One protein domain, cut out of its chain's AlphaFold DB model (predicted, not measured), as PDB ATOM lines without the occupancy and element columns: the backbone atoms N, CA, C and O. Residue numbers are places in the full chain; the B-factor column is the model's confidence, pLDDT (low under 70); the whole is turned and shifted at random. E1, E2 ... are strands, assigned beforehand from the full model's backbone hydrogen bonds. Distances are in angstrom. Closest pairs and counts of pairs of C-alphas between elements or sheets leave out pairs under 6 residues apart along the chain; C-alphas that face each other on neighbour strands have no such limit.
ATOM      1  N   PRO A  82       0.262  58.159 155.047       89.25
ATOM      2  CA  PRO A  82       0.546  57.616 153.729       89.25
ATOM      3  C   PRO A  82       1.932  56.959 153.704       89.25
ATOM      4  O   PRO A  82       2.934  57.594 154.034       89.25
ATOM      5  N   GLU A  83       2.008  55.719 153.226       92.00
ATOM      6  CA  GLU A  83       3.267  55.017 152.969       92.00
ATOM      7  C   GLU A  83       3.411  54.713 151.475       92.00
ATOM      8  O   GLU A  83       2.579  54.037 150.874       92.00
ATOM      9  N   VAL A  84       4.476  55.220 150.848       94.75
ATOM     10  CA  VAL A  84       4.772  54.915 149.441       94.75
ATOM     11  C   VAL A  84       5.472  53.563 149.366       94.75
ATOM     12  O   VAL A  84       6.629  53.442 149.769       94.75
ATOM     13  N   VAL A  85       4.795  52.567 148.798       94.62
ATOM     14  CA  VAL A  85       5.307  51.190 148.681       94.62
ATOM     15  C   VAL A  85       5.881  50.878 147.300       94.62
ATOM     16  O   VAL A  85       6.700  49.972 147.151       94.62
ATOM     17  N   GLU A  86       5.504  51.652 146.281       96.88
ATOM     18  CA  GLU A  86       6.054  51.530 144.933       96.88
ATOM     19  C   GLU A  86       6.070  52.886 144.216       96.88
ATOM     20  O   GLU A  86       5.176  53.716 144.383       96.88
ATOM     21  N   VAL A  87       7.081  53.088 143.369       96.88
ATOM     22  CA  VAL A  87       7.194  54.244 142.475       96.88
ATOM     23  C   VAL A  87       7.343  53.751 141.042       96.88
ATOM     24  O   VAL A  87       8.274  53.009 140.727       96.88
ATOM     25  N   ARG A  88       6.449  54.199 140.159       97.06
ATOM     26  CA  ARG A  88       6.462  53.882 138.727       97.06
ATOM     27  C   ARG A  88       6.696  55.146 137.912       97.06
ATOM     28  O   ARG A  88       6.032  56.161 138.106       97.06
ATOM     29  N   HIS A  89       7.641  55.081 136.979       95.88
ATOM     30  CA  HIS A  89       7.908  56.156 136.024       95.88
ATOM     31  C   HIS A  89       7.216  55.843 134.700       95.88
ATOM     32  O   HIS A  89       7.550  54.856 134.043       95.88
ATOM     33  N   GLU A  90       6.271  56.691 134.299       94.06
ATOM     34  CA  GLU A  90       5.435  56.444 133.127       94.06
ATOM     35  C   GLU A  90       6.024  57.066 131.848       94.06
ATOM     36  O   GLU A  90       6.621  58.156 131.880       94.06
ATOM     37  N   PRO A  91       5.795  56.444 130.677       88.38
ATOM     38  CA  PRO A  91       6.042  57.086 129.392       88.38
ATOM     39  C   PRO A  91       5.216  58.379 129.273       88.38
ATOM     40  O   PRO A  91       3.990  58.346 129.266       88.38
ATOM     41  N   GLY A  92       5.884  59.531 129.175       86.44
ATOM     42  CA  GLY A  92       5.228  60.851 129.181       86.44
ATOM     43  C   GLY A  92       5.628  61.749 130.354       86.44
ATOM     44  O   GLY A  92       5.189  62.900 130.416       86.44
ATOM     45  N   GLY A  93       6.497  61.253 131.241       91.38
ATOM     46  CA  GLY A  93       7.131  62.047 132.292       91.38
ATOM     47  C   GLY A  93       6.288  62.202 133.553       91.38
ATOM     48  O   GLY A  93       6.667  62.976 134.422       91.38
ATOM     49  N   THR A  94       5.164  61.492 133.668       95.56
ATOM     50  CA  THR A  94       4.422  61.372 134.927       95.56
ATOM     51  C   THR A  94       5.038  60.301 135.822       95.56
ATOM     52  O   THR A  94       5.717  59.384 135.355       95.56
ATOM     53  N   VAL A  95       4.788  60.419 137.120       96.06
ATOM     54  CA  VAL A  95       5.181  59.445 138.139       96.06
ATOM     55  C   VAL A  95       3.914  58.964 138.828       96.06
ATOM     56  O   VAL A  95       3.100  59.785 139.250       96.06
ATOM     57  N   THR A  96       3.746  57.651 138.931       97.00
ATOM     58  CA  THR A  96       2.661  57.027 139.687       97.00
ATOM     59  C   THR A  96       3.232  56.461 140.979       97.00
ATOM     60  O   THR A  96       4.167  55.663 140.955       97.00
ATOM     61  N   LEU A  97       2.675  56.887 142.107       96.69
ATOM     62  CA  LEU A  97       2.982  56.360 143.430       96.69
ATOM     63  C   LEU A  97       1.904  55.347 143.803       96.69
ATOM     64  O   LEU A  97       0.718  55.669 143.714       96.69
ATOM     65  N   VAL A  98       2.310  54.154 144.226       95.50
ATOM     66  CA  VAL A  98       1.418  53.223 144.923       95.50
ATOM     67  C   VAL A  98       1.564  53.510 146.405       95.50
ATOM     68  O   VAL A  98       2.670  53.436 146.949       95.50
ATOM     69  N   VAL A  99       0.458  53.899 147.024       93.81
ATOM     70  CA  VAL A  99       0.427  54.392 148.397       93.81
ATOM     71  C   VAL A  99      -0.523  53.530 149.210       93.81
ATOM     72  O   VAL A  99      -1.679  53.348 148.823       93.81
ATOM     73  N   ASP A 100      -0.039  53.034 150.339       91.31
ATOM     74  CA  ASP A 100      -0.866  52.416 151.364       91.31
ATOM     75  C   ASP A 100      -1.302  53.494 152.359       91.31
ATOM     76  O   ASP A 100      -0.486  54.238 152.907       91.31
ATOM     77  N   ALA A 101      -2.612  53.609 152.573       86.75
ATOM     78  CA  ALA A 101      -3.170  54.452 153.618       86.75
ATOM     79  C   ALA A 101      -3.235  53.646 154.919       86.75
ATOM     80  O   ALA A 101      -4.027  52.707 155.035       86.75
ATOM     81  N   VAL A 102      -2.407  54.003 155.899       81.56
ATOM     82  CA  VAL A 102      -2.272  53.267 157.162       81.56
ATOM     83  C   VAL A 102      -3.094  53.945 158.256       81.56
ATOM     84  O   VAL A 102      -2.941  55.141 158.512       81.56
ATOM     85  N   TYR A 103      -3.940  53.183 158.954       78.44
ATOM     86  CA  TYR A 103      -4.623  53.655 160.164       78.44
ATOM     87  C   TYR A 103      -3.908  53.118 161.402       78.44
ATOM     88  O   TYR A 103      -4.249  52.050 161.921       78.44
ATOM     89  N   ILE A 104      -2.944  53.888 161.918       71.62
ATOM     90  CA  ILE A 104      -2.137  53.499 163.089       71.62
ATOM     91  C   ILE A 104      -3.023  53.117 164.283       71.62
ATOM     92  O   ILE A 104      -2.784  52.106 164.943       71.62
ATOM     93  N   LEU A 105      -4.073  53.900 164.551       69.25
ATOM     94  CA  LEU A 105      -4.970  53.676 165.693       69.25
ATOM     95  C   LEU A 105      -5.848  52.427 165.549       69.25
ATOM     96  O   LEU A 105      -6.309  51.890 166.555       69.25
ATOM     97  N   GLU A 106      -6.071  51.954 164.324       70.31
ATOM     98  CA  GLU A 106      -6.888  50.771 164.046       70.31
ATOM     99  C   GLU A 106      -6.047  49.494 163.912       70.31
ATOM    100  O   GLU A 106      -6.609  48.409 163.760       70.31
ATOM    101  N   GLY A 107      -4.713  49.602 163.986       69.69
ATOM    102  CA  GLY A 107      -3.792  48.471 163.846       69.69
ATOM    103  C   GLY A 107      -3.851  47.812 162.466       69.69
ATOM    104  O   GLY A 107      -3.644  46.604 162.360       69.69
ATOM    105  N   GLN A 108      -4.205  48.579 161.431       67.25
ATOM    106  CA  GLN A 108      -4.281  48.101 160.052       67.25
ATOM    107  C   GLN A 108      -3.065  48.589 159.269       67.25
ATOM    108  O   GLN A 108      -2.935  49.791 159.042       67.25
ATOM    109  N   ASP A 109      -2.235  47.646 158.816       69.19
ATOM    110  CA  ASP A 109      -1.020  47.917 158.032       69.19
ATOM    111  C   ASP A 109      -1.324  48.506 156.638       69.19
ATOM    112  O   ASP A 109      -0.478  49.171 156.063       69.19
ATOM    113  N   ALA A 110      -2.538  48.303 156.108       76.12
ATOM    114  CA  ALA A 110      -3.054  48.983 154.915       76.12
ATOM    115  C   ALA A 110      -4.593  48.990 154.946       76.12
ATOM    116  O   ALA A 110      -5.243  47.949 154.797       76.12
ATOM    117  N   ALA A 111      -5.200  50.158 155.163       79.94
ATOM    118  CA  ALA A 111      -6.653  50.315 155.150       79.94
ATOM    119  C   ALA A 111      -7.216  50.202 153.727       79.94
ATOM    120  O   ALA A 111      -8.227  49.530 153.496       79.94
ATOM    121  N   PHE A 112      -6.528  50.848 152.784       86.38
ATOM    122  CA  PHE A 112      -6.672  50.698 151.341       86.38
ATOM    123  C   PHE A 112      -5.362  51.107 150.660       86.38
ATOM    124  O   PHE A 112      -4.562  51.852 151.229       86.38
ATOM    125  N   THR A 113      -5.192  50.660 149.420       90.19
ATOM    126  CA  THR A 113      -4.081  51.057 148.550       90.19
ATOM    127  C   THR A 113      -4.630  51.898 147.407       90.19
ATOM    128  O   THR A 113      -5.694  51.596 146.855       90.19
ATOM    129  N   HIS A 114      -3.920  52.952 147.025       92.62
ATOM    130  CA  HIS A 114      -4.299  53.777 145.886       92.62
ATOM    131  C   HIS A 114      -3.099  54.188 145.039       92.62
ATOM    132  O   HIS A 114      -1.966  54.270 145.507       92.62
ATOM    133  N   GLU A 115      -3.370  54.434 143.764       95.12
ATOM    134  CA  GLU A 115      -2.406  54.916 142.791       95.12
ATOM    135  C   GLU A 115      -2.613  56.416 142.593       95.12
ATOM    136  O   GLU A 115      -3.660  56.855 142.105       95.12
ATOM    137  N   VAL A 116      -1.612  57.212 142.967       95.06
ATOM    138  CA  VAL A 116      -1.602  58.659 142.743       95.06
ATOM    139  C   VAL A 116      -0.627  58.976 141.625       95.06
ATOM    140  O   VAL A 116       0.576  58.766 141.753       95.06
ATOM    141  N   THR A 117      -1.144  59.517 140.526       95.62
ATOM    142  CA  THR A 117      -0.327  59.976 139.404       95.62
ATOM    143  C   THR A 117      -0.089  61.471 139.523       95.62
ATOM    144  O   THR A 117      -1.023  62.262 139.690       95.62
ATOM    145  N   MET A 118       1.171  61.861 139.388       95.00
ATOM    146  CA  MET A 118       1.628  63.242 139.440       95.00
ATOM    147  C   MET A 118       2.534  63.555 138.249       95.00
ATOM    148  O   MET A 118       3.104  62.660 137.620       95.00
ATOM    149  N   LYS A 119       2.682  64.840 137.934       94.12
ATOM    150  CA  LYS A 119       3.552  65.330 136.871       94.12
ATOM    151  C   LYS A 119       4.513  66.388 137.416       94.12
ATOM    152  O   LYS A 119       4.028  67.428 137.856       94.12
ATOM    153  N   PRO A 120       5.837  66.172 137.360       91.69
ATOM    154  CA  PRO A 120       6.797  67.217 137.664       91.69
ATOM    155  C   PRO A 120       6.663  68.368 136.661       91.69
ATOM    156  O   PRO A 120       6.458  68.140 135.463       91.69
ATOM    157  N   ASP A 121       6.791  69.598 137.144       87.00
ATOM    158  CA  ASP A 121       6.939  70.784 136.309       87.00
ATOM    159  C   ASP A 121       8.380  71.318 136.308       87.00
ATOM    160  O   ASP A 121       9.275  70.792 136.970       87.00
ATOM    161  N   GLU A 122       8.619  72.361 135.512       85.56
ATOM    162  CA  GLU A 122       9.946  72.968 135.348       85.56
ATOM    163  C   GLU A 122      10.471  73.631 136.632       85.56
ATOM    164  O   GLU A 122      11.674  73.852 136.758       85.56
ATOM    165  N   SER A 123       9.588  73.946 137.585       80.62
ATOM    166  CA  SER A 123       9.933  74.528 138.887       80.62
ATOM    167  C   SER A 123      10.214  73.468 139.956       80.62
ATOM    168  O   SER A 123      10.584  73.813 141.074       80.62
ATOM    169  N   GLY A 124      10.095  72.181 139.613       79.88
ATOM    170  CA  GLY A 124      10.294  71.072 140.542       79.88
ATOM    171  C   GLY A 124       9.067  70.761 141.400       79.88
ATOM    172  O   GLY A 124       9.164  69.922 142.295       79.88
ATOM    173  N   HIS A 125       7.917  71.388 141.129       82.81
ATOM    174  CA  HIS A 125       6.661  71.026 141.776       82.81
ATOM    175  C   HIS A 125       6.093  69.752 141.158       82.81
ATOM    176  O   HIS A 125       6.246  69.483 139.966       82.81
ATOM    177  N   MET A 126       5.391  68.973 141.976       88.88
ATOM    178  CA  MET A 126       4.677  67.779 141.537       88.88
ATOM    179  C   MET A 126       3.193  68.115 141.404       88.88
ATOM    180  O   MET A 126       2.488  68.247 142.401       88.88
ATOM    181  N   LYS A 127       2.704  68.246 140.168       91.19
ATOM    182  CA  LYS A 127       1.294  68.542 139.895       91.19
ATOM    183  C   LYS A 127       0.448  67.284 139.961       91.19
ATOM    184  O   LYS A 127       0.766  66.289 139.312       91.19
ATOM    185  N   TYR A 128      -0.658  67.334 140.690       92.06
ATOM    186  CA  TYR A 128      -1.612  66.229 140.752       92.06
ATOM    187  C   TYR A 128      -2.251  65.961 139.379       92.06
ATOM    188  O   TYR A 128      -2.703  66.889 138.714       92.06
ATOM    189  N   VAL A 129      -2.338  64.697 138.960       91.69
ATOM    190  CA  VAL A 129      -2.993  64.298 137.700       91.69
ATOM    191  C   VAL A 129      -4.236  63.460 137.979       91.69
ATOM    192  O   VAL A 129      -5.329  63.797 137.517       91.69
ATOM    193  N   SER A 130      -4.090  62.379 138.745       91.56
ATOM    194  CA  SER A 130      -5.185  61.453 139.040       91.56
ATOM    195  C   SER A 130      -4.946  60.658 140.318       91.56
ATOM    196  O   SER A 130      -3.817  60.516 140.774       91.56
ATOM    197  N   ASN A 131      -6.032  60.114 140.860       91.06
ATOM    198  CA  ASN A 131      -6.042  59.202 141.992       91.06
ATOM    199  C   ASN A 131      -6.976  58.030 141.670       91.06
ATOM    200  O   ASN A 131      -8.109  58.254 141.227       91.06
ATOM    201  N   HIS A 132      -6.515  56.804 141.898       91.00
ATOM    202  CA  HIS A 132      -7.283  55.583 141.715       91.00
ATOM    203  C   HIS A 132      -7.138  54.664 142.932       91.00
ATOM    204  O   HIS A 132      -6.079  54.097 143.168       91.00
ATOM    205  N   ILE A 133      -8.215  54.500 143.702       89.06
ATOM    206  CA  ILE A 133      -8.269  53.531 144.806       89.06
ATOM    207  C   ILE A 133      -8.398  52.126 144.212       89.06
ATOM    208  O   ILE A 133      -9.318  51.881 143.427       89.06
ATOM    209  N   LEU A 134      -7.500  51.219 144.599       88.94
ATOM    210  CA  LEU A 134      -7.561  49.812 144.206       88.94
ATOM    211  C   LEU A 134      -8.767  49.140 144.886       88.94
ATOM    212  O   LEU A 134      -9.174  49.542 145.972       88.94
ATOM    213  N   GLU A 135      -9.381  48.133 144.252       72.50
ATOM    214  CA  GLU A 135     -10.688  47.592 144.687       72.50
ATOM    215  C   GLU A 135     -10.743  47.162 146.167       72.50
ATOM    216  O   GLU A 135     -11.794  47.251 146.803       72.50
ATOM    217  N   ALA A 136      -9.614  46.740 146.742       71.12
ATOM    218  CA  ALA A 136      -9.516  46.414 148.156       71.12
ATOM    219  C   ALA A 136      -9.496  47.686 149.027       71.12
ATOM    220  O   ALA A 136      -8.536  48.452 149.019       71.12
ATOM    221  N   GLY A 137     -10.550  47.875 149.828       64.75
ATOM    222  CA  GLY A 137     -10.596  48.888 150.891       64.75
ATOM    223  C   GLY A 137     -11.538  50.064 150.639       64.75
ATOM    224  O   GLY A 137     -11.815  50.814 151.570       64.75
ATOM    225  N   LYS A 138     -12.132  50.183 149.442       68.56
ATOM    226  CA  LYS A 138     -13.110  51.244 149.136       68.56
ATOM    227  C   LYS A 138     -14.305  51.264 150.098       68.56
ATOM    228  O   LYS A 138     -14.728  52.336 150.509       68.56
ATOM    229  N   ASP A 139     -14.790  50.093 150.513       72.12
ATOM    230  CA  ASP A 139     -15.910  49.960 151.460       72.12
ATOM    231  C   ASP A 139     -15.577  50.451 152.881       72.12
ATOM    232  O   ASP A 139     -16.465  50.583 153.720       72.12
ATOM    233  N   ARG A 140     -14.293  50.692 153.175       70.12
ATOM    234  CA  ARG A 140     -13.804  51.195 154.467       70.12
ATOM    235  C   ARG A 140     -13.535  52.696 154.444       70.12
ATOM    236  O   ARG A 140     -13.210  53.265 155.484       70.12
ATOM    237  N   ILE A 141     -13.638  53.328 153.276       74.12
ATOM    238  CA  ILE A 141     -13.429  54.762 153.133       74.12
ATOM    239  C   ILE A 141     -14.773  55.443 153.401       74.12
ATOM    240  O   ILE A 141     -15.725  55.210 152.653       74.12
TER     241      ILE A 141
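Overview. This is residues 82 to 141 of the 151 residues of an uncharacterized protein of Eubacterium sp. BIOML-A2 (UniProt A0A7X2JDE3). The model is one strongly twisted, elongated sheet of four antiparallel strands, a chain of three hairpins with no named helix over either face. E3 is the longest strand, and the long axis runs between the turns at its two ends, while E1 and E4 make the edges and residues 134 to 141 form a tail after E4. The printed part has 60 residues, with four named strands in the order E1, E2, E3, E4 both along the chain and across the sheet; the class is all strand. The whole is loose, with a radius of gyration of the C-alphas of 13.1 A, and spans 40 by 20 by 16 A.

Arrangement. E1, residues 82 to 89, and E2, residues 95 to 103, form a hairpin, antiparallel at 164 degrees between their directions; N 88 and O 96 are within hydrogen-bond range at 2.8 A. E2 and E3, residues 108 to 120, form a hairpin at 154 degrees, with N 97 and O 116 2.8 A apart. E3 and E4, residues 126 to 133, form a hairpin at 141 degrees, with N 115 and O 132 2.8 A apart. The four strands make a meander, each the antiparallel neighbour of the one before. The edge strands E1 and E4 are apart. From edge to edge the strands' lines turn by 72 degrees.

Along the chain. E1 begins at C-alpha 82 (0.546, 57.616, 153.729), measures 19.2 A and bends by 66 degrees at residue 85. E2 measures 24.8 A. E3 measures 31.5 A and bends by 67 degrees at residue 111. E4 measures 19.5 A, bends by 62 degrees at residue 129 and ends at C-alpha 133 (-8.269, 53.531, 144.806).

Size, cuts and confidence. The two C-alphas farthest apart, those of Gly 107 and Glu 122, are 40.0 A apart. The printed part has no cut, and its three links are tight. Mean pLDDT of the printed part is 86.1; residue 105, residues 107 to 109 and residues 137 to 138 are under 70.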